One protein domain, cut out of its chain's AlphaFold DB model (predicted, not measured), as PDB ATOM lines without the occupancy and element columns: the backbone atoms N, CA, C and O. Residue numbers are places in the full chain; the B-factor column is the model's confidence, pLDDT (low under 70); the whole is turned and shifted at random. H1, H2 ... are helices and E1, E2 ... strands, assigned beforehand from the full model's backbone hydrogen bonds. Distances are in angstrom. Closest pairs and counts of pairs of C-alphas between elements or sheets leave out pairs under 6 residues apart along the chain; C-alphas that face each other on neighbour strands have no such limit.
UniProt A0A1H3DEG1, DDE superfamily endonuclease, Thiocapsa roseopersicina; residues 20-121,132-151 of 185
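This is residues 20 to 121 and 132 to 151 of the 185 residues of the protein "DDE superfamily endonuclease" of Thiocapsa roseopersicina (UniProt A0A1H3DEG1). Picture a long two-strand hairpin, E1 and E2, along one side of the body, with H2 packed between it and a small strand-helix-strand unit, E3, H3 and E4. On the far side of that unit H4 makes an outlying arm, reached by a long stretch with no named element, while short H1 lies out beyond the end of E2. The hairpin's turn, residues 29 to 34, sticks out, and so do residues 145 to 150 of H4. You have 122 printed residues with four named helices and four named strands, in the order E1 E2 H1 H2 E3 H3 E4 H4, a mixed class; E1 and E2 make an antiparallel sheet, E3 and E4 a parallel one. The whole is loose, with a radius of gyration of the C-alphas of 18.2 A and spans of 49 by 40 by 27 A.

Look first at E1, residues 20 to 28, and E2, residues 35 to 45, an antiparallel hairpin at 162 degrees; you will find N 23 and O 41 at 2.8 A and N 27 and O 36 at 2.9 A, within hydrogen-bond range. E2 bends by 59 degrees at residue 41. Next comes H2, residues 61 to 75: the C-alpha of its Thr 61 is 7.4 A from that of Met 45 in E2, their closest pair. H2 touches H3, residues 92 to 100, closest at the C-alphas of Arg 66 and Leu 94, 6.3 A apart, with a shallow tilt of 7 degrees, the same way. E3, residues 81 to 85, and E4, residues 103 to 107, are parallel, with N 83 and O 104 at 2.8 A; with H3 between them in the chain they form a strand-helix-strand unit, two parallel neighbour strands joined through a helix, by a right-handed crossover. The closest C-alphas of H3 and E4, Gly 95 and Leu 105, are 5.8 A apart. E1 and E3 are near each other. H1, residues 48 to 53, and H4, residues 140 to 150, touch no helix. In H1, H2, H3 and H4 every O i to N i+4 pair is within hydrogen-bond range.

Find C-alpha 20 at (-20.489, 31.475, 4.909); from there E1 runs 24.7 A to Pro 28. E2 covers 27.2 A and H2 21.0 A. H4 runs 14.6 A from C-alpha 140 at (2.108, 39.270, 24.863) to C-alpha 150 at (14.763, 45.755, 21.488).

The C-alphas farthest apart, Trp 31 and Pro 121, are 58.1 A apart. Residues 122 to 131 are not printed, and C-alphas 121 and 132 are 10.6 A apart across the cut. Of the links printed whole, none is long. The mean pLDDT of the printed part is 90.3; residue 151 is under 70.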
ATOM      1  N   TRP A  20     -21.323  31.891   6.037       91.50
ATOM      2  CA  TRP A  20     -20.489  31.475   4.909       91.50
ATOM      3  C   TRP A  20     -19.016  31.676   5.242       91.50
ATOM      4  O   TRP A  20     -18.612  32.733   5.725       91.50
ATOM      5  N   LEU A  21     -18.203  30.667   4.939       93.31
ATOM      6  CA  LEU A  21     -16.751  30.732   5.043       93.31
ATOM      7  C   LEU A  21     -16.144  30.762   3.643       93.31
ATOM      8  O   LEU A  21     -16.389  29.859   2.849       93.31
ATOM      9  N   ALA A  22     -15.335  31.777   3.346       94.81
ATOM     10  CA  ALA A  22     -14.687  31.940   2.050       94.81
ATOM     11  C   ALA A  22     -13.162  32.013   2.188       94.81
ATOM     12  O   ALA A  22     -12.642  32.698   3.068       94.81
ATOM     13  N   MET A  23     -12.448  31.337   1.288       96.12
ATOM     14  CA  MET A  23     -11.021  31.532   1.035       96.12
ATOM     15  C   MET A  23     -10.840  32.297  -0.271       96.12
ATOM     16  O   MET A  23     -11.467  31.981  -1.288       96.12
ATOM     17  N   ALA A  24      -9.954  33.288  -0.227       96.25
ATOM     18  CA  ALA A  24      -9.635  34.139  -1.356       96.25
ATOM     19  C   ALA A  24      -8.136  34.121  -1.657       96.25
ATOM     20  O   ALA A  24      -7.305  34.111  -0.748       96.25
ATOM     21  N   LEU A  25      -7.806  34.115  -2.945       94.50
ATOM     22  CA  LEU A  25      -6.445  34.209  -3.441       94.50
ATOM     23  C   LEU A  25      -6.066  35.684  -3.564       94.50
ATOM     24  O   LEU A  25      -6.786  36.461  -4.191       94.50
ATOM     25  N   LEU A  26      -4.931  36.060  -2.981       92.88
ATOM     26  CA  LEU A  26      -4.389  37.406  -3.120       92.88
ATOM     27  C   LEU A  26      -3.626  37.520  -4.440       92.88
ATOM     28  O   LEU A  26      -2.572  36.904  -4.602       92.88
ATOM     29  N   VAL A  27      -4.164  38.302  -5.374       90.50
ATOM     30  CA  VAL A  27      -3.613  38.472  -6.721       90.50
ATOM     31  C   VAL A  27      -3.431  39.964  -7.017       90.50
ATOM     32  O   VAL A  27      -4.377  40.741  -6.869       90.50
ATOM     33  N   PRO A  28      -2.232  40.406  -7.428       89.25
ATOM     34  CA  PRO A  28      -2.060  41.735  -7.997       89.25
ATOM     35  C   PRO A  28      -2.645  41.758  -9.410       89.25
ATOM     36  O   PRO A  28      -2.315  40.916 -10.246       89.25
ATOM     37  N   MET A  29      -3.496  42.737  -9.688       90.06
ATOM     38  CA  MET A  29      -4.107  42.883 -11.005       90.06
ATOM     39  C   MET A  29      -3.315  43.896 -11.835       90.06
ATOM     40  O   MET A  29      -2.917  44.928 -11.297       90.06
ATOM     41  N   PRO A  30      -3.110  43.670 -13.144       88.94
ATOM     42  CA  PRO A  30      -2.269  44.549 -13.960       88.94
ATOM     43  C   PRO A  30      -2.846  45.965 -14.117       88.94
ATOM     44  O   PRO A  30      -2.109  46.897 -14.414       88.94
ATOM     45  N   TRP A  31      -4.149  46.138 -13.882       88.12
ATOM     46  CA  TRP A  31      -4.857  47.419 -13.941       88.12
ATOM     47  C   TRP A  31      -5.135  48.042 -12.563       88.12
ATOM     48  O   TRP A  31      -5.847  49.041 -12.480       88.12
ATOM     49  N   SER A  32      -4.639  47.463 -11.463       90.81
ATOM     50  CA  SER A  32      -4.895  47.980 -10.115       90.81
ATOM     51  C   SER A  32      -3.612  48.088  -9.305       90.81
ATOM     52  O   SER A  32      -2.831  47.148  -9.224       90.81
ATOM     53  N   GLN A  33      -3.425  49.226  -8.634       88.31
ATOM     54  CA  GLN A  33      -2.309  49.417  -7.701       88.31
ATOM     55  C   GLN A  33      -2.481  48.635  -6.387       88.31
ATOM     56  O   GLN A  33      -1.545  48.544  -5.596       88.31
ATOM     57  N   ARG A  34      -3.676  48.089  -6.121       88.75
ATOM     58  CA  ARG A  34      -3.990  47.339  -4.899       88.75
ATOM     59  C   ARG A  34      -4.006  45.839  -5.183       88.75
ATOM     60  O   ARG A  34      -4.346  45.410  -6.282       88.75
ATOM     61  N   VAL A  35      -3.677  45.041  -4.169       89.50
ATOM     62  CA  VAL A  35      -3.849  43.583  -4.210       89.50
ATOM     63  C   VAL A  35      -5.334  43.255  -4.069       89.50
ATOM     64  O   VAL A  35      -6.006  43.794  -3.190       89.50
ATOM     65  N   TRP A  36      -5.837  42.370  -4.926       92.62
ATOM     66  CA  TRP A  36      -7.222  41.908  -4.896       92.62
ATOM     67  C   TRP A  36      -7.325  40.552  -4.210       92.62
ATOM     68  O   TRP A  36      -6.434  39.717  -4.338       92.62
ATOM     69  N   ALA A  37      -8.430  40.330  -3.503       93.31
ATOM     70  CA  ALA A  37      -8.772  39.047  -2.907       93.31
ATOM     71  C   ALA A  37      -9.859  38.377  -3.755       93.31
ATOM     72  O   ALA A  37     -11.021  38.775  -3.707       93.31
ATOM     73  N   LEU A  38      -9.479  37.374  -4.546       94.94
ATOM     74  CA  LEU A  38     -10.393  36.648  -5.427       94.94
ATOM     75  C   LEU A  38     -10.910  35.386  -4.723       94.94
ATOM     76  O   LEU A  38     -10.119  34.466  -4.498       94.94
ATOM     77  N   PRO A  39     -12.199  35.313  -4.340       95.38
ATOM     78  CA  PRO A  39     -12.747  34.132  -3.684       95.38
ATOM     79  C   PRO A  39     -12.732  32.942  -4.648       95.38
ATOM     80  O   PRO A  39     -13.171  33.059  -5.788       95.38
ATOM     81  N   PHE A  40     -12.236  31.796  -4.190       95.69
ATOM     82  CA  PHE A  40     -12.171  30.577  -5.012       95.69
ATOM     83  C   PHE A  40     -12.738  29.340  -4.309       95.69
ATOM     84  O   PHE A  40     -13.003  28.330  -4.956       95.69
ATOM     85  N   LEU A  41     -12.924  29.394  -2.987       95.88
ATOM     86  CA  LEU A  41     -13.502  28.301  -2.214       95.88
ATOM     87  C   LEU A  41     -14.429  28.870  -1.145       95.88
ATOM     88  O   LEU A  41     -13.985  29.562  -0.234       95.88
ATOM     89  N   THR A  42     -15.711  28.544  -1.249       95.12
ATOM     90  CA  THR A  42     -16.764  28.967  -0.323       95.12
ATOM     91  C   THR A  42     -17.457  27.743   0.251       95.12
ATOM     92  O   THR A  42     -17.856  26.852  -0.497       95.12
ATOM     93  N   LEU A  43     -17.617  27.698   1.569       93.44
ATOM     94  CA  LEU A  43     -18.346  26.650   2.270       93.44
ATOM     95  C   LEU A  43     -19.481  27.245   3.090       93.44
ATOM     96  O   LEU A  43     -19.327  28.273   3.752       93.44
ATOM     97  N   LEU A  44     -20.603  26.533   3.074       91.31
ATOM     98  CA  LEU A  44     -21.715  26.791   3.964       91.31
ATOM     99  C   LEU A  44     -21.412  26.211   5.339       91.31
ATOM    100  O   LEU A  44     -21.159  25.010   5.452       91.31
ATOM    101  N   MET A  45     -21.463  27.037   6.379       89.94
ATOM    102  CA  MET A  45     -21.340  26.571   7.752       89.94
ATOM    103  C   MET A  45     -22.732  26.487   8.384       89.94
ATOM    104  O   MET A  45     -23.349  27.520   8.669       89.94
ATOM    105  N   PRO A  46     -23.261  25.268   8.592       86.50
ATOM    106  CA  PRO A  46     -24.511  25.092   9.314       86.50
ATOM    107  C   PRO A  46     -24.378  25.587  10.757       86.50
ATOM    108  O   PRO A  46     -23.331  25.465  11.398       86.50
ATOM    109  N   SER A  47     -25.466  26.156  11.276       86.19
ATOM    110  CA  SER A  47     -25.544  26.535  12.682       86.19
ATOM    111  C   SER A  47     -25.593  25.287  13.569       86.19
ATOM    112  O   SER A  47     -26.033  24.221  13.142       86.19
ATOM    113  N   GLU A  48     -25.194  25.427  14.832       86.69
ATOM    114  CA  GLU A  48     -25.264  24.338  15.815       86.69
ATOM    115  C   GLU A  48     -26.677  23.746  15.938       86.69
ATOM    116  O   GLU A  48     -26.846  22.529  15.989       86.69
ATOM    117  N   GLN A  49     -27.703  24.603  15.899       84.81
ATOM    118  CA  GLN A  49     -29.106  24.184  15.914       84.81
ATOM    119  C   GLN A  49     -29.469  23.370  14.664       84.81
ATOM    120  O   GLN A  49     -30.113  22.333  14.782       84.81
ATOM    121  N   ALA A  50     -29.026  23.809  13.481       85.56
ATOM    122  CA  ALA A  50     -29.293  23.112  12.225       85.56
ATOM    123  C   ALA A  50     -28.579  21.753  12.149       85.56
ATOM    124  O   ALA A  50     -29.155  20.783  11.659       85.56
ATOM    125  N   ASP A  51     -27.343  21.657  12.647       88.25
ATOM    126  CA  ASP A  51     -26.632  20.378  12.722       88.25
ATOM    127  C   ASP A  51     -27.274  19.428  13.731       88.25
ATOM    128  O   ASP A  51     -27.469  18.258  13.410       88.25
ATOM    129  N   THR A  52     -27.683  19.930  14.900       89.00
ATOM    130  CA  THR A  52     -28.371  19.125  15.922       89.00
ATOM    131  C   THR A  52     -29.705  18.594  15.403       89.00
ATOM    132  O   THR A  52     -29.978  17.402  15.534       89.00
ATOM    133  N   ALA A  53     -30.505  19.440  14.743       89.62
ATOM    134  CA  ALA A  53     -31.770  19.032  14.128       89.62
ATOM    135  C   ALA A  53     -31.575  17.973  13.030       89.62
ATOM    136  O   ALA A  53     -32.426  17.109  12.839       89.62
ATOM    137  N   ALA A  54     -30.439  18.008  12.333       88.12
ATOM    138  CA  ALA A  54     -30.083  17.025  11.319       88.12
ATOM    139  C   ALA A  54     -29.296  15.816  11.865       88.12
ATOM    140  O   ALA A  54     -28.783  15.023  11.073       88.12
ATOM    141  N   GLY A  55     -29.143  15.688  13.190       90.69
ATOM    142  CA  GLY A  55     -28.414  14.588  13.833       90.69
ATOM    143  C   GLY A  55     -26.909  14.561  13.532       90.69
ATOM    144  O   GLY A  55     -26.270  13.515  13.650       90.69
ATOM    145  N   ARG A  56     -26.323  15.687  13.111       89.50
ATOM    146  CA  ARG A  56     -24.898  15.805  12.783       89.50
ATOM    147  C   ARG A  56     -24.122  16.457  13.919       89.50
ATOM    148  O   ARG A  56     -24.614  17.327  14.629       89.50
ATOM    149  N   ARG A  57     -22.847  16.084  14.047       90.81
ATOM    150  CA  ARG A  57     -21.915  16.782  14.938       90.81
ATOM    151  C   ARG A  57     -21.632  18.184  14.394       90.81
ATOM    152  O   ARG A  57     -21.088  18.303  13.294       90.81
ATOM    153  N   HIS A  58     -21.906  19.203  15.207       89.38
ATOM    154  CA  HIS A  58     -21.545  20.578  14.888       89.38
ATOM    155  C   HIS A  58     -20.027  20.742  14.747       89.38
ATOM    156  O   HIS A  58     -19.245  20.186  15.529       89.38
ATOM    157  N   ARG A  59     -19.622  21.510  13.734       91.00
ATOM    158  CA  ARG A  59     -18.228  21.873  13.480       91.00
ATOM    159  C   ARG A  59     -18.046  23.376  13.586       91.00
ATOM    160  O   ARG A  59     -18.767  24.146  12.960       91.00
ATOM    161  N   THR A  60     -17.022  23.771  14.327       90.62
ATOM    162  CA  THR A  60     -16.624  25.174  14.479       90.62
ATOM    163  C   THR A  60     -16.042  25.747  13.181       90.62
ATOM    164  O   THR A  60     -15.538  25.006  12.333       90.62
ATOM    165  N   THR A  61     -16.008  27.079  13.049       91.69
ATOM    166  CA  THR A  61     -15.357  27.773  11.917       91.69
ATOM    167  C   THR A  61     -13.918  27.297  11.698       91.69
ATOM    168  O   THR A  61     -13.484  27.076  10.567       91.69
ATOM    169  N   VAL A  62     -13.172  27.068  12.784       93.50
ATOM    170  CA  VAL A  62     -11.787  26.580  12.727       93.50
ATOM    171  C   VAL A  62     -11.722  25.144  12.196       93.50
ATOM    172  O   VAL A  62     -10.849  24.829  11.390       93.50
ATOM    173  N   GLU A  63     -12.646  24.267  12.594       94.44
ATOM    174  CA  GLU A  63     -12.718  22.897  12.069       94.44
ATOM    175  C   GLU A  63     -13.074  22.871  10.578       94.44
ATOM    176  O   GLU A  63     -12.443  22.131   9.822       94.44
ATOM    177  N   TRP A  64     -14.007  23.714  10.128       94.81
ATOM    178  CA  TRP A  64     -14.286  23.884   8.699       94.81
ATOM    179  C   TRP A  64     -13.076  24.421   7.932       94.81
ATOM    180  O   TRP A  64     -12.745  23.910   6.862       94.81
ATOM    181  N   THR A  65     -12.338  25.363   8.515       95.25
ATOM    182  CA  THR A  65     -11.100  25.887   7.919       95.25
ATOM    183  C   THR A  65     -10.053  24.792   7.744       95.25
ATOM    184  O   THR A  65      -9.410  24.726   6.700       95.25
ATOM    185  N   ARG A  66      -9.909  23.874   8.710       95.38
ATOM    186  CA  ARG A  66      -9.013  22.709   8.571       95.38
ATOM    187  C   ARG A  66      -9.409  21.822   7.389       95.38
ATOM    188  O   ARG A  66      -8.534  21.330   6.679       95.38
ATOM    189  N   VAL A  67     -10.709  21.636   7.148       94.81
ATOM    190  CA  VAL A  67     -11.199  20.909   5.963       94.81
ATOM    191  C   VAL A  67     -10.801  21.643   4.682       94.81
ATOM    192  O   VAL A  67     -10.246  21.018   3.779       94.81
ATOM    193  N   MET A  68     -11.011  22.958   4.617       95.75
ATOM    194  CA  MET A  68     -10.620  23.768   3.457       95.75
ATOM    195  C   MET A  68      -9.109  23.735   3.208       95.75
ATOM    196  O   MET A  68      -8.690  23.538   2.072       95.75
ATOM    197  N   VAL A  69      -8.286  23.828   4.258       95.25
ATOM    198  CA  VAL A  69      -6.820  23.696   4.173       95.25
ATOM    199  C   VAL A  69      -6.436  22.373   3.516       95.25
ATOM    200  O   VAL A  69      -5.657  22.369   2.567       95.25
ATOM    201  N   ARG A  70      -7.017  21.248   3.950       94.75
ATOM    202  CA  ARG A  70      -6.740  19.931   3.344       94.75
ATOM    203  C   ARG A  70      -7.162  19.858   1.878       94.75
ATOM    204  O   ARG A  70      -6.468  19.224   1.084       94.75
ATOM    205  N   LEU A  71      -8.280  20.488   1.510       95.62
ATOM    206  CA  LEU A  71      -8.720  20.569   0.114       95.62
ATOM    207  C   LEU A  71      -7.711  21.342  -0.737       95.62
ATOM    208  O   LEU A  71      -7.257  20.819  -1.752       95.62
ATOM    209  N   VAL A  72      -7.293  22.523  -0.279       95.31
ATOM    210  CA  VAL A  72      -6.304  23.359  -0.976       95.31
ATOM    211  C   VAL A  72      -4.964  22.640  -1.101       95.31
ATOM    212  O   VAL A  72      -4.384  22.600  -2.179       95.31
ATOM    213  N   VAL A  73      -4.492  21.995  -0.036       94.19
ATOM    214  CA  VAL A  73      -3.234  21.226  -0.043       94.19
ATOM    215  C   VAL A  73      -3.277  20.098  -1.069       94.19
ATOM    216  O   VAL A  73      -2.280  19.842  -1.751       94.19
ATOM    217  N   ARG A  74      -4.431  19.437  -1.208       93.94
ATOM    218  CA  ARG A  74      -4.638  18.400  -2.219       93.94
ATOM    219  C   ARG A  74      -4.627  18.977  -3.634       93.94
ATOM    220  O   ARG A  74      -4.031  18.362  -4.509       93.94
ATOM    221  N   TRP A  75      -5.219  20.152  -3.851       95.19
ATOM    222  CA  TRP A  75      -5.179  20.845  -5.147       95.19
ATOM    223  C   TRP A  75      -3.778  21.330  -5.519       95.19
ATOM    224  O   TRP A  75      -3.371  21.215  -6.670       95.19
ATOM    225  N   LEU A  76      -3.016  21.826  -4.545       92.44
ATOM    226  CA  LEU A  76      -1.653  22.316  -4.746       92.44
ATOM    227  C   LEU A  76      -0.606  21.197  -4.818       92.44
ATOM    228  O   LEU A  76       0.574  21.489  -5.004       92.44
ATOM    229  N   GLY A  77      -0.996  19.930  -4.644       91.38
ATOM    230  CA  GLY A  77      -0.065  18.803  -4.652       91.38
ATOM    231  C   GLY A  77       0.990  18.900  -3.546       91.38
ATOM    232  O   GLY A  77       2.157  18.614  -3.795       91.38
ATOM    233  N   ARG A  78       0.592  19.339  -2.340       84.38
ATOM    234  CA  ARG A  78       1.494  19.578  -1.193       84.38
ATOM    235  C   ARG A  78       2.645  20.541  -1.520       84.38
ATOM    236  O   ARG A  78       3.764  20.299  -1.097       84.38
ATOM    237  N   ARG A  79       2.399  21.610  -2.281       90.06
ATOM    238  CA  ARG A  79       3.347  22.733  -2.415       90.06
ATOM    239  C   ARG A  79       3.207  23.694  -1.234       90.06
ATOM    240  O   ARG A  79       2.093  23.828  -0.728       90.06
ATOM    241  N   PRO A  80       4.282  24.394  -0.826       91.25
ATOM    242  CA  PRO A  80       4.206  25.367   0.250       91.25
ATOM    243  C   PRO A  80       3.333  26.564  -0.135       91.25
ATOM    244  O   PRO A  80       3.431  27.084  -1.247       91.25
ATOM    245  N   TRP A  81       2.487  27.012   0.790       92.19
ATOM    246  CA  TRP A  81       1.610  28.171   0.604       92.19
ATOM    247  C   TRP A  81       1.319  28.856   1.938       92.19
ATOM    248  O   TRP A  81       1.634  28.328   3.003       92.19
ATOM    249  N   ILE A  82       0.728  30.049   1.888       93.69
ATOM    250  CA  ILE A  82       0.483  30.861   3.078       93.69
ATOM    251  C   ILE A  82      -1.014  31.110   3.228       93.69
ATOM    252  O   ILE A  82      -1.672  31.593   2.308       93.69
ATOM    253  N   LEU A  83      -1.539  30.789   4.406       95.00
ATOM    254  CA  LEU A  83      -2.902  31.081   4.821       95.00
ATOM    255  C   LEU A  83      -2.890  32.310   5.727       95.00
ATOM    256  O   LEU A  83      -2.256  32.292   6.780       95.00
ATOM    257  N   ILE A  84      -3.637  33.349   5.357       93.88
ATOM    258  CA  ILE A  84      -3.876  34.496   6.236       93.88
ATOM    259  C   ILE A  84      -5.251  34.361   6.880       93.88
ATOM    260  O   ILE A  84      -6.249  34.159   6.190       93.88
ATOM    261  N   GLY A  85      -5.302  34.521   8.198       92.38
ATOM    262  CA  GLY A  85      -6.534  34.612   8.968       92.38
ATOM    263  C   GLY A  85      -6.544  35.823   9.899       92.38
ATOM    264  O   GLY A  85      -5.512  36.366  10.287       92.38
ATOM    265  N   ASP A  86      -7.734  36.256  10.298       90.19
ATOM    266  CA  ASP A  86      -7.897  37.174  11.420       90.19
ATOM    267  C   ASP A  86      -7.667  36.477  12.783       90.19
ATOM    268  O   ASP A  86      -7.206  35.337  12.865       90.19
ATOM    269  N   GLY A  87      -7.988  37.166  13.883       87.06
ATOM    270  CA  GLY A  87      -7.782  36.617  15.222       87.06
ATOM    271  C   GLY A  87      -8.696  35.453  15.599       87.06
ATOM    272  O   GLY A  87      -8.387  34.742  16.554       87.06
ATOM    273  N   ARG A  88      -9.774  35.189  14.846       88.31
ATOM    274  CA  ARG A  88     -10.600  33.985  15.042       88.31
ATOM    275  C   ARG A  88      -9.843  32.720  14.629       88.31
ATOM    276  O   ARG A  88     -10.100  31.649  15.173       88.31
ATOM    277  N   TYR A  89      -8.879  32.851  13.719       91.31
ATOM    278  CA  TYR A  89      -8.043  31.751  13.239       91.31
ATOM    279  C   TYR A  89      -6.753  31.565  14.046       91.31
ATOM    280  O   TYR A  89      -5.985  30.653  13.742       91.31
ATOM    281  N   ALA A  90      -6.521  32.357  15.100       90.56
ATOM    282  CA  ALA A  90      -5.381  32.211  16.007       90.56
ATOM    283  C   ALA A  90      -5.542  30.988  16.939       90.56
ATOM    284  O   ALA A  90      -5.625  31.101  18.162       90.56
ATOM    285  N   CYS A  91      -5.622  29.795  16.348       91.12
ATOM    286  CA  CYS A  91      -5.839  28.524  17.027       91.12
ATOM    287  C   CYS A  91      -4.652  27.583  16.804       91.12
ATOM    288  O   CYS A  91      -4.284  27.294  15.665       91.12
ATOM    289  N   ILE A  92      -4.112  27.021  17.890       90.06
ATOM    290  CA  ILE A  92      -2.975  26.084  17.846       90.06
ATOM    291  C   ILE A  92      -3.290  24.867  16.966       90.06
ATOM    292  O   ILE A  92      -2.446  24.442  16.184       90.06
ATOM    293  N   HIS A  93      -4.514  24.332  17.030       91.88
ATOM    294  CA  HIS A  93      -4.907  23.187  16.202       91.88
ATOM    295  C   HIS A  93      -4.910  23.507  14.704       91.88
ATOM    296  O   HIS A  93      -4.568  22.640  13.904       91.88
ATOM    297  N   LEU A  94      -5.280  24.735  14.325       94.56
ATOM    298  CA  LEU A  94      -5.204  25.175  12.933       94.56
ATOM    299  C   LEU A  94      -3.753  25.397  12.511       94.56
ATOM    300  O   LEU A  94      -3.373  24.948  11.435       94.56
ATOM    301  N   GLY A  95      -2.940  26.026  13.364       93.62
ATOM    302  CA  GLY A  95      -1.510  26.210  13.112       93.62
ATOM    303  C   GLY A  95      -0.785  24.879  12.904       93.62
ATOM    304  O   GLY A  95      -0.057  24.726  11.928       93.62
ATOM    305  N   TRP A  96      -1.059  23.886  13.754       93.69
ATOM    306  CA  TRP A  96      -0.510  22.537  13.610       93.69
ATOM    307  C   TRP A  96      -0.959  21.860  12.311       93.69
ATOM    308  O   TRP A  96      -0.137  21.297  11.598       93.69
ATOM    309  N   GLU A  97      -2.248  21.955  11.968       94.19
ATOM    310  CA  GLU A  97      -2.769  21.430  10.698       94.19
ATOM    311  C   GLU A  97      -2.105  22.098   9.488       94.19
ATOM    312  O   GLU A  97      -1.850  21.438   8.485       94.19
ATOM    313  N   CYS A  98      -1.817  23.396   9.566       93.94
ATOM    314  CA  CYS A  98      -1.118  24.098   8.498       93.94
ATOM    315  C   CYS A  98       0.322  23.577   8.371       93.94
ATOM    316  O   CYS A  98       0.716  23.141   7.289       93.94
ATOM    317  N   LEU A  99       1.061  23.503   9.483       92.19
ATOM    318  CA  LEU A  99       2.450  23.031   9.510       92.19
ATOM    319  C   LEU A  99       2.607  21.612   8.942       92.19
ATOM    320  O   LEU A  99       3.481  21.377   8.108       92.19
ATOM    321  N   THR A 100       1.735  20.671   9.317       92.12
ATOM    322  CA  THR A 100       1.798  19.281   8.819       92.12
ATOM    323  C   THR A 100       1.449  19.143   7.332       92.12
ATOM    324  O   THR A 100       1.791  18.144   6.687       92.12
ATOM    325  N   ASN A 101       0.793  20.154   6.762       91.12
ATOM    326  CA  ASN A 101       0.352  20.185   5.372       91.12
ATOM    327  C   ASN A 101       1.114  21.207   4.507       91.12
ATOM    328  O   ASN A 101       0.643  21.553   3.426       91.12
ATOM    329  N   GLN A 102       2.292  21.660   4.950       89.31
ATOM    330  CA  GLN A 102       3.118  22.656   4.249       89.31
ATOM    331  C   GLN A 102       2.416  24.008   4.016       89.31
ATOM    332  O   GLN A 102       2.749  24.744   3.093       89.31
ATOM    333  N   ALA A 103       1.450  24.360   4.859       92.06
ATOM    334  CA  ALA A 103       0.860  25.687   4.884       92.06
ATOM    335  C   ALA A 103       1.462  26.505   6.036       92.06
ATOM    336  O   ALA A 103       1.618  26.012   7.155       92.06
ATOM    337  N   THR A 104       1.754  27.775   5.794       93.50
ATOM    338  CA  THR A 104       2.137  28.724   6.844       93.50
ATOM    339  C   THR A 104       0.911  29.533   7.243       93.50
ATOM    340  O   THR A 104       0.349  30.242   6.415       93.50
ATOM    341  N   LEU A 105       0.483  29.438   8.503       94.06
ATOM    342  CA  LEU A 105      -0.608  30.258   9.028       94.06
ATOM    343  C   LEU A 105      -0.063  31.587   9.553       94.06
ATOM    344  O   LEU A 105       0.724  31.607  10.498       94.06
ATOM    345  N   ILE A 106      -0.557  32.689   9.000       92.50
ATOM    346  CA  ILE A 106      -0.382  34.037   9.539       92.50
ATOM    347  C   ILE A 106      -1.724  34.467  10.119       92.50
ATOM    348  O   ILE A 106      -2.726  34.528   9.410       92.50
ATOM    349  N   SER A 107      -1.765  34.747  11.419       91.44
ATOM    350  CA  SER A 107      -2.989  35.200  12.079       91.44
ATOM    351  C   SER A 107      -2.708  36.240  13.151       91.44
ATOM    352  O   SER A 107      -1.617  36.289  13.718       91.44
ATOM    353  N   ARG A 108      -3.707  37.078  13.441       89.00
ATOM    354  CA  ARG A 108      -3.608  38.083  14.506       89.00
ATOM    355  C   ARG A 108      -3.810  37.421  15.866       89.00
ATOM    356  O   ARG A 108      -4.939  37.140  16.255       89.00
ATOM    357  N   LEU A 109      -2.736  37.187  16.612       85.38
ATOM    358  CA  LEU A 109      -2.846  36.675  17.976       85.38
ATOM    359  C   LEU A 109      -3.288  37.793  18.931       85.38
ATOM    360  O   LEU A 109      -2.799  38.918  18.853       85.38
ATOM    361  N   ARG A 110      -4.217  37.494  19.844       84.62
ATOM    362  CA  ARG A 110      -4.644  38.473  20.850       84.62
ATOM    363  C   ARG A 110      -3.519  38.730  21.854       84.62
ATOM    364  O   ARG A 110      -2.961  37.782  22.400       84.62
ATOM    365  N   LEU A 111      -3.247  39.995  22.163       86.25
ATOM    366  CA  LEU A 111      -2.181  40.380  23.098       86.25
ATOM    367  C   LEU A 111      -2.454  39.963  24.557       86.25
ATOM    368  O   LEU A 111      -1.535  39.842  25.368       86.25
ATOM    369  N   ASP A 112      -3.713  39.708  24.902       84.56
ATOM    370  CA  ASP A 112      -4.118  39.200  26.215       84.56
ATOM    371  C   ASP A 112      -4.087  37.664  26.312       84.56
ATOM    372  O   ASP A 112      -4.441  37.104  27.356       84.56
ATOM    373  N   ALA A 113      -3.645  36.964  25.258       85.00
ATOM    374  CA  ALA A 113      -3.521  35.514  25.283       85.00
ATOM    375  C   ALA A 113      -2.528  35.071  26.369       85.00
ATOM    376  O   ALA A 113      -1.399  35.559  26.466       85.00
ATOM    377  N   ARG A 114      -2.953  34.108  27.196       88.38
ATOM    378  CA  ARG A 114      -2.095  33.503  28.218       88.38
ATOM    379  C   ARG A 114      -1.143  32.509  27.565       88.38
ATOM    380  O   ARG A 114      -1.583  31.493  27.026       88.38
ATOM    381  N   LEU A 115       0.147  32.801  27.663       89.19
ATOM    382  CA  LEU A 115       1.217  31.913  27.241       89.19
ATOM    383  C   LEU A 115       1.662  31.047  28.420       89.19
ATOM    384  O   LEU A 115       1.671  31.496  29.565       89.19
ATOM    385  N   PHE A 116       2.029  29.805  28.133       91.00
ATOM    386  CA  PHE A 116       2.506  28.842  29.120       91.00
ATOM    387  C   PHE A 116       3.801  28.224  28.607       91.00
ATOM    388  O   PHE A 116       3.947  28.044  27.397       91.00
ATOM    389  N   ALA A 117       4.721  27.923  29.514       91.38
ATOM    390  CA  ALA A 117       5.903  27.135  29.214       91.38
ATOM    391  C   ALA A 117       5.512  25.678  28.940       91.38
ATOM    392  O   ALA A 117       4.387  25.248  29.240       91.38
ATOM    393  N   ASP A 118       6.461  24.904  28.426       88.44
ATOM    394  CA  ASP A 118       6.302  23.459  28.360       88.44
ATOM    395  C   ASP A 118       6.134  22.874  29.772       88.44
ATOM    396  O   ASP A 118       6.728  23.372  30.741       88.44
ATOM    397  N   PRO A 119       5.278  21.851  29.941       91.56
ATOM    398  CA  PRO A 119       5.108  21.205  31.232       91.56
ATOM    399  C   PRO A 119       6.429  20.572  31.683       91.56
ATOM    400  O   PRO A 119       7.100  19.886  30.914       91.56
ATOM    401  N   LYS A 120       6.784  20.767  32.959       87.50
ATOM    402  CA  LYS A 120       7.972  20.138  33.551       87.50
ATOM    403  C   LYS A 120       7.857  18.606  33.469       87.50
ATOM    404  O   LYS A 120       6.750  18.084  33.655       87.50
ATOM    405  N   PRO A 121       8.972  17.882  33.245       85.19
ATOM    406  CA  PRO A 121       8.978  16.424  33.249       85.19
ATOM    407  C   PRO A 121       8.341  15.879  34.530       85.19
ATOM    408  O   PRO A 121       8.658  16.311  35.638       85.19
ATOM    409  N   LYS A 132      -0.663  19.414  31.286       86.31
ATOM    410  CA  LYS A 132      -0.557  19.728  29.846       86.31
ATOM    411  C   LYS A 132       0.165  21.050  29.562       86.31
ATOM    412  O   LYS A 132       0.473  21.333  28.413       86.31
ATOM    413  N   LYS A 133       0.348  21.889  30.584       90.62
ATOM    414  CA  LYS A 133       0.910  23.243  30.503       90.62
ATOM    415  C   LYS A 133       1.879  23.440  31.665       90.62
ATOM    416  O   LYS A 133       1.605  22.936  32.755       90.62
ATOM    417  N   GLY A 134       2.981  24.136  31.419       91.69
ATOM    418  CA  GLY A 134       3.935  24.554  32.438       91.69
ATOM    419  C   GLY A 134       3.562  25.884  33.082       91.69
ATOM    420  O   GLY A 134       2.396  26.290  33.097       91.69
ATOM    421  N   ASP A 135       4.580  26.559  33.610       92.06
ATOM    422  CA  ASP A 135       4.437  27.842  34.295       92.06
ATOM    423  C   ASP A 135       3.913  28.925  33.336       92.06
ATOM    424  O   ASP A 135       4.140  28.889  32.122       92.06
ATOM    425  N   VAL A 136       3.177  29.898  33.876       91.62
ATOM    426  CA  VAL A 136       2.646  31.014  33.084       91.62
ATOM    427  C   VAL A 136       3.805  31.890  32.611       91.62
ATOM    428  O   VAL A 136       4.634  32.321  33.407       91.62
ATOM    429  N   LEU A 137       3.844  32.179  31.312       91.44
ATOM    430  CA  LEU A 137       4.823  33.079  30.711       91.44
ATOM    431  C   LEU A 137       4.309  34.524  30.705       91.44
ATOM    432  O   LEU A 137       3.106  34.780  30.803       91.44
ATOM    433  N   ALA A 138       5.229  35.478  30.526       89.62
ATOM    434  CA  ALA A 138       4.885  36.887  30.347       89.62
ATOM    435  C   ALA A 138       3.841  37.073  29.230       89.62
ATOM    436  O   ALA A 138       3.944  36.458  28.162       89.62
ATOM    437  N   LYS A 139       2.847  37.931  29.490       88.44
ATOM    438  CA  LYS A 139       1.785  38.272  28.534       88.44
ATOM    439  C   LYS A 139       2.377  38.874  27.259       88.44
ATOM    440  O   LYS A 139       3.435  39.502  27.294       88.44
ATOM    441  N   LEU A 140       1.659  38.731  26.146       87.06
ATOM    442  CA  LEU A 140       2.108  39.270  24.863       87.06
ATOM    443  C   LEU A 140       2.195  40.797  24.860       87.06
ATOM    444  O   LEU A 140       3.123  41.298  24.249       87.06
ATOM    445  N   VAL A 141       1.333  41.516  25.591       87.31
ATOM    446  CA  VAL A 141       1.459  42.982  25.762       87.31
ATOM    447  C   VAL A 141       2.855  43.364  26.273       87.31
ATOM    448  O   VAL A 141       3.561  44.141  25.646       87.31
ATOM    449  N   THR A 142       3.308  42.741  27.364       86.50
ATOM    450  CA  THR A 142       4.637  43.008  27.939       86.50
ATOM    451  C   THR A 142       5.764  42.606  26.984       86.50
ATOM    452  O   THR A 142       6.798  43.265  26.908       86.50
ATOM    453  N   ARG A 143       5.580  41.514  26.229       85.06
ATOM    454  CA  ARG A 143       6.552  41.078  25.216       85.06
ATOM    455  C   ARG A 143       6.603  42.019  24.016       85.06
ATOM    456  O   ARG A 143       7.678  42.194  23.459       85.06
ATOM    457  N   GLU A 144       5.480  42.607  23.624       85.44
ATOM    458  CA  GLU A 144       5.401  43.584  22.542       85.44
ATOM    459  C   GLU A 144       6.163  44.856  22.910       85.44
ATOM    460  O   GLU A 144       6.951  45.337  22.108       85.44
ATOM    461  N   GLU A 145       6.002  45.370  24.128       83.81
ATOM    462  CA  GLU A 145       6.763  46.532  24.611       83.81
ATOM    463  C   GLU A 145       8.279  46.260  24.603       83.81
ATOM    464  O   GLU A 145       9.078  47.081  24.140       83.81
ATOM    465  N   ALA A 146       8.685  45.063  25.039       82.25
ATOM    466  CA  ALA A 146      10.072  44.614  24.934       82.25
ATOM    467  C   ALA A 146      10.534  44.479  23.468       82.25
ATOM    468  O   ALA A 146      11.655  44.853  23.138       82.25
ATOM    469  N   ALA A 147       9.671  43.988  22.576       81.31
ATOM    470  CA  ALA A 147       9.963  43.861  21.149       81.31
ATOM    471  C   ALA A 147      10.011  45.218  20.432       81.31
ATOM    472  O   ALA A 147      10.801  45.389  19.521       81.31
ATOM    473  N   ARG A 148       9.234  46.218  20.849       79.75
ATOM    474  CA  ARG A 148       9.334  47.577  20.295       79.75
ATOM    475  C   ARG A 148      10.617  48.280  20.726       79.75
ATOM    476  O   ARG A 148      11.139  49.100  19.987       79.75
ATOM    477  N   SER A 149      11.107  47.978  21.928       77.62
ATOM    478  CA  SER A 149      12.323  48.596  22.468       77.62
ATOM    479  C   SER A 149      13.614  47.892  22.045       77.62
ATOM    480  O   SER A 149      14.659  48.534  22.002       77.62
ATOM    481  N   ARG A 150      13.570  46.581  21.769       78.25
ATOM    482  CA  ARG A 150      14.763  45.755  21.488       78.25
ATOM    483  C   ARG A 150      14.638  44.853  20.263       78.25
ATOM    484  O   ARG A 150      15.581  44.135  19.948       78.25
ATOM    485  N   GLY A 151      13.462  44.791  19.658       68.62
ATOM    486  CA  GLY A 151      13.205  43.958  18.495       68.62
ATOM    487  C   GLY A 151      13.578  44.673  17.209       68.62
ATOM    488  O   GLY A 151      13.711  45.892  17.154       68.62
TER     489      GLY A 151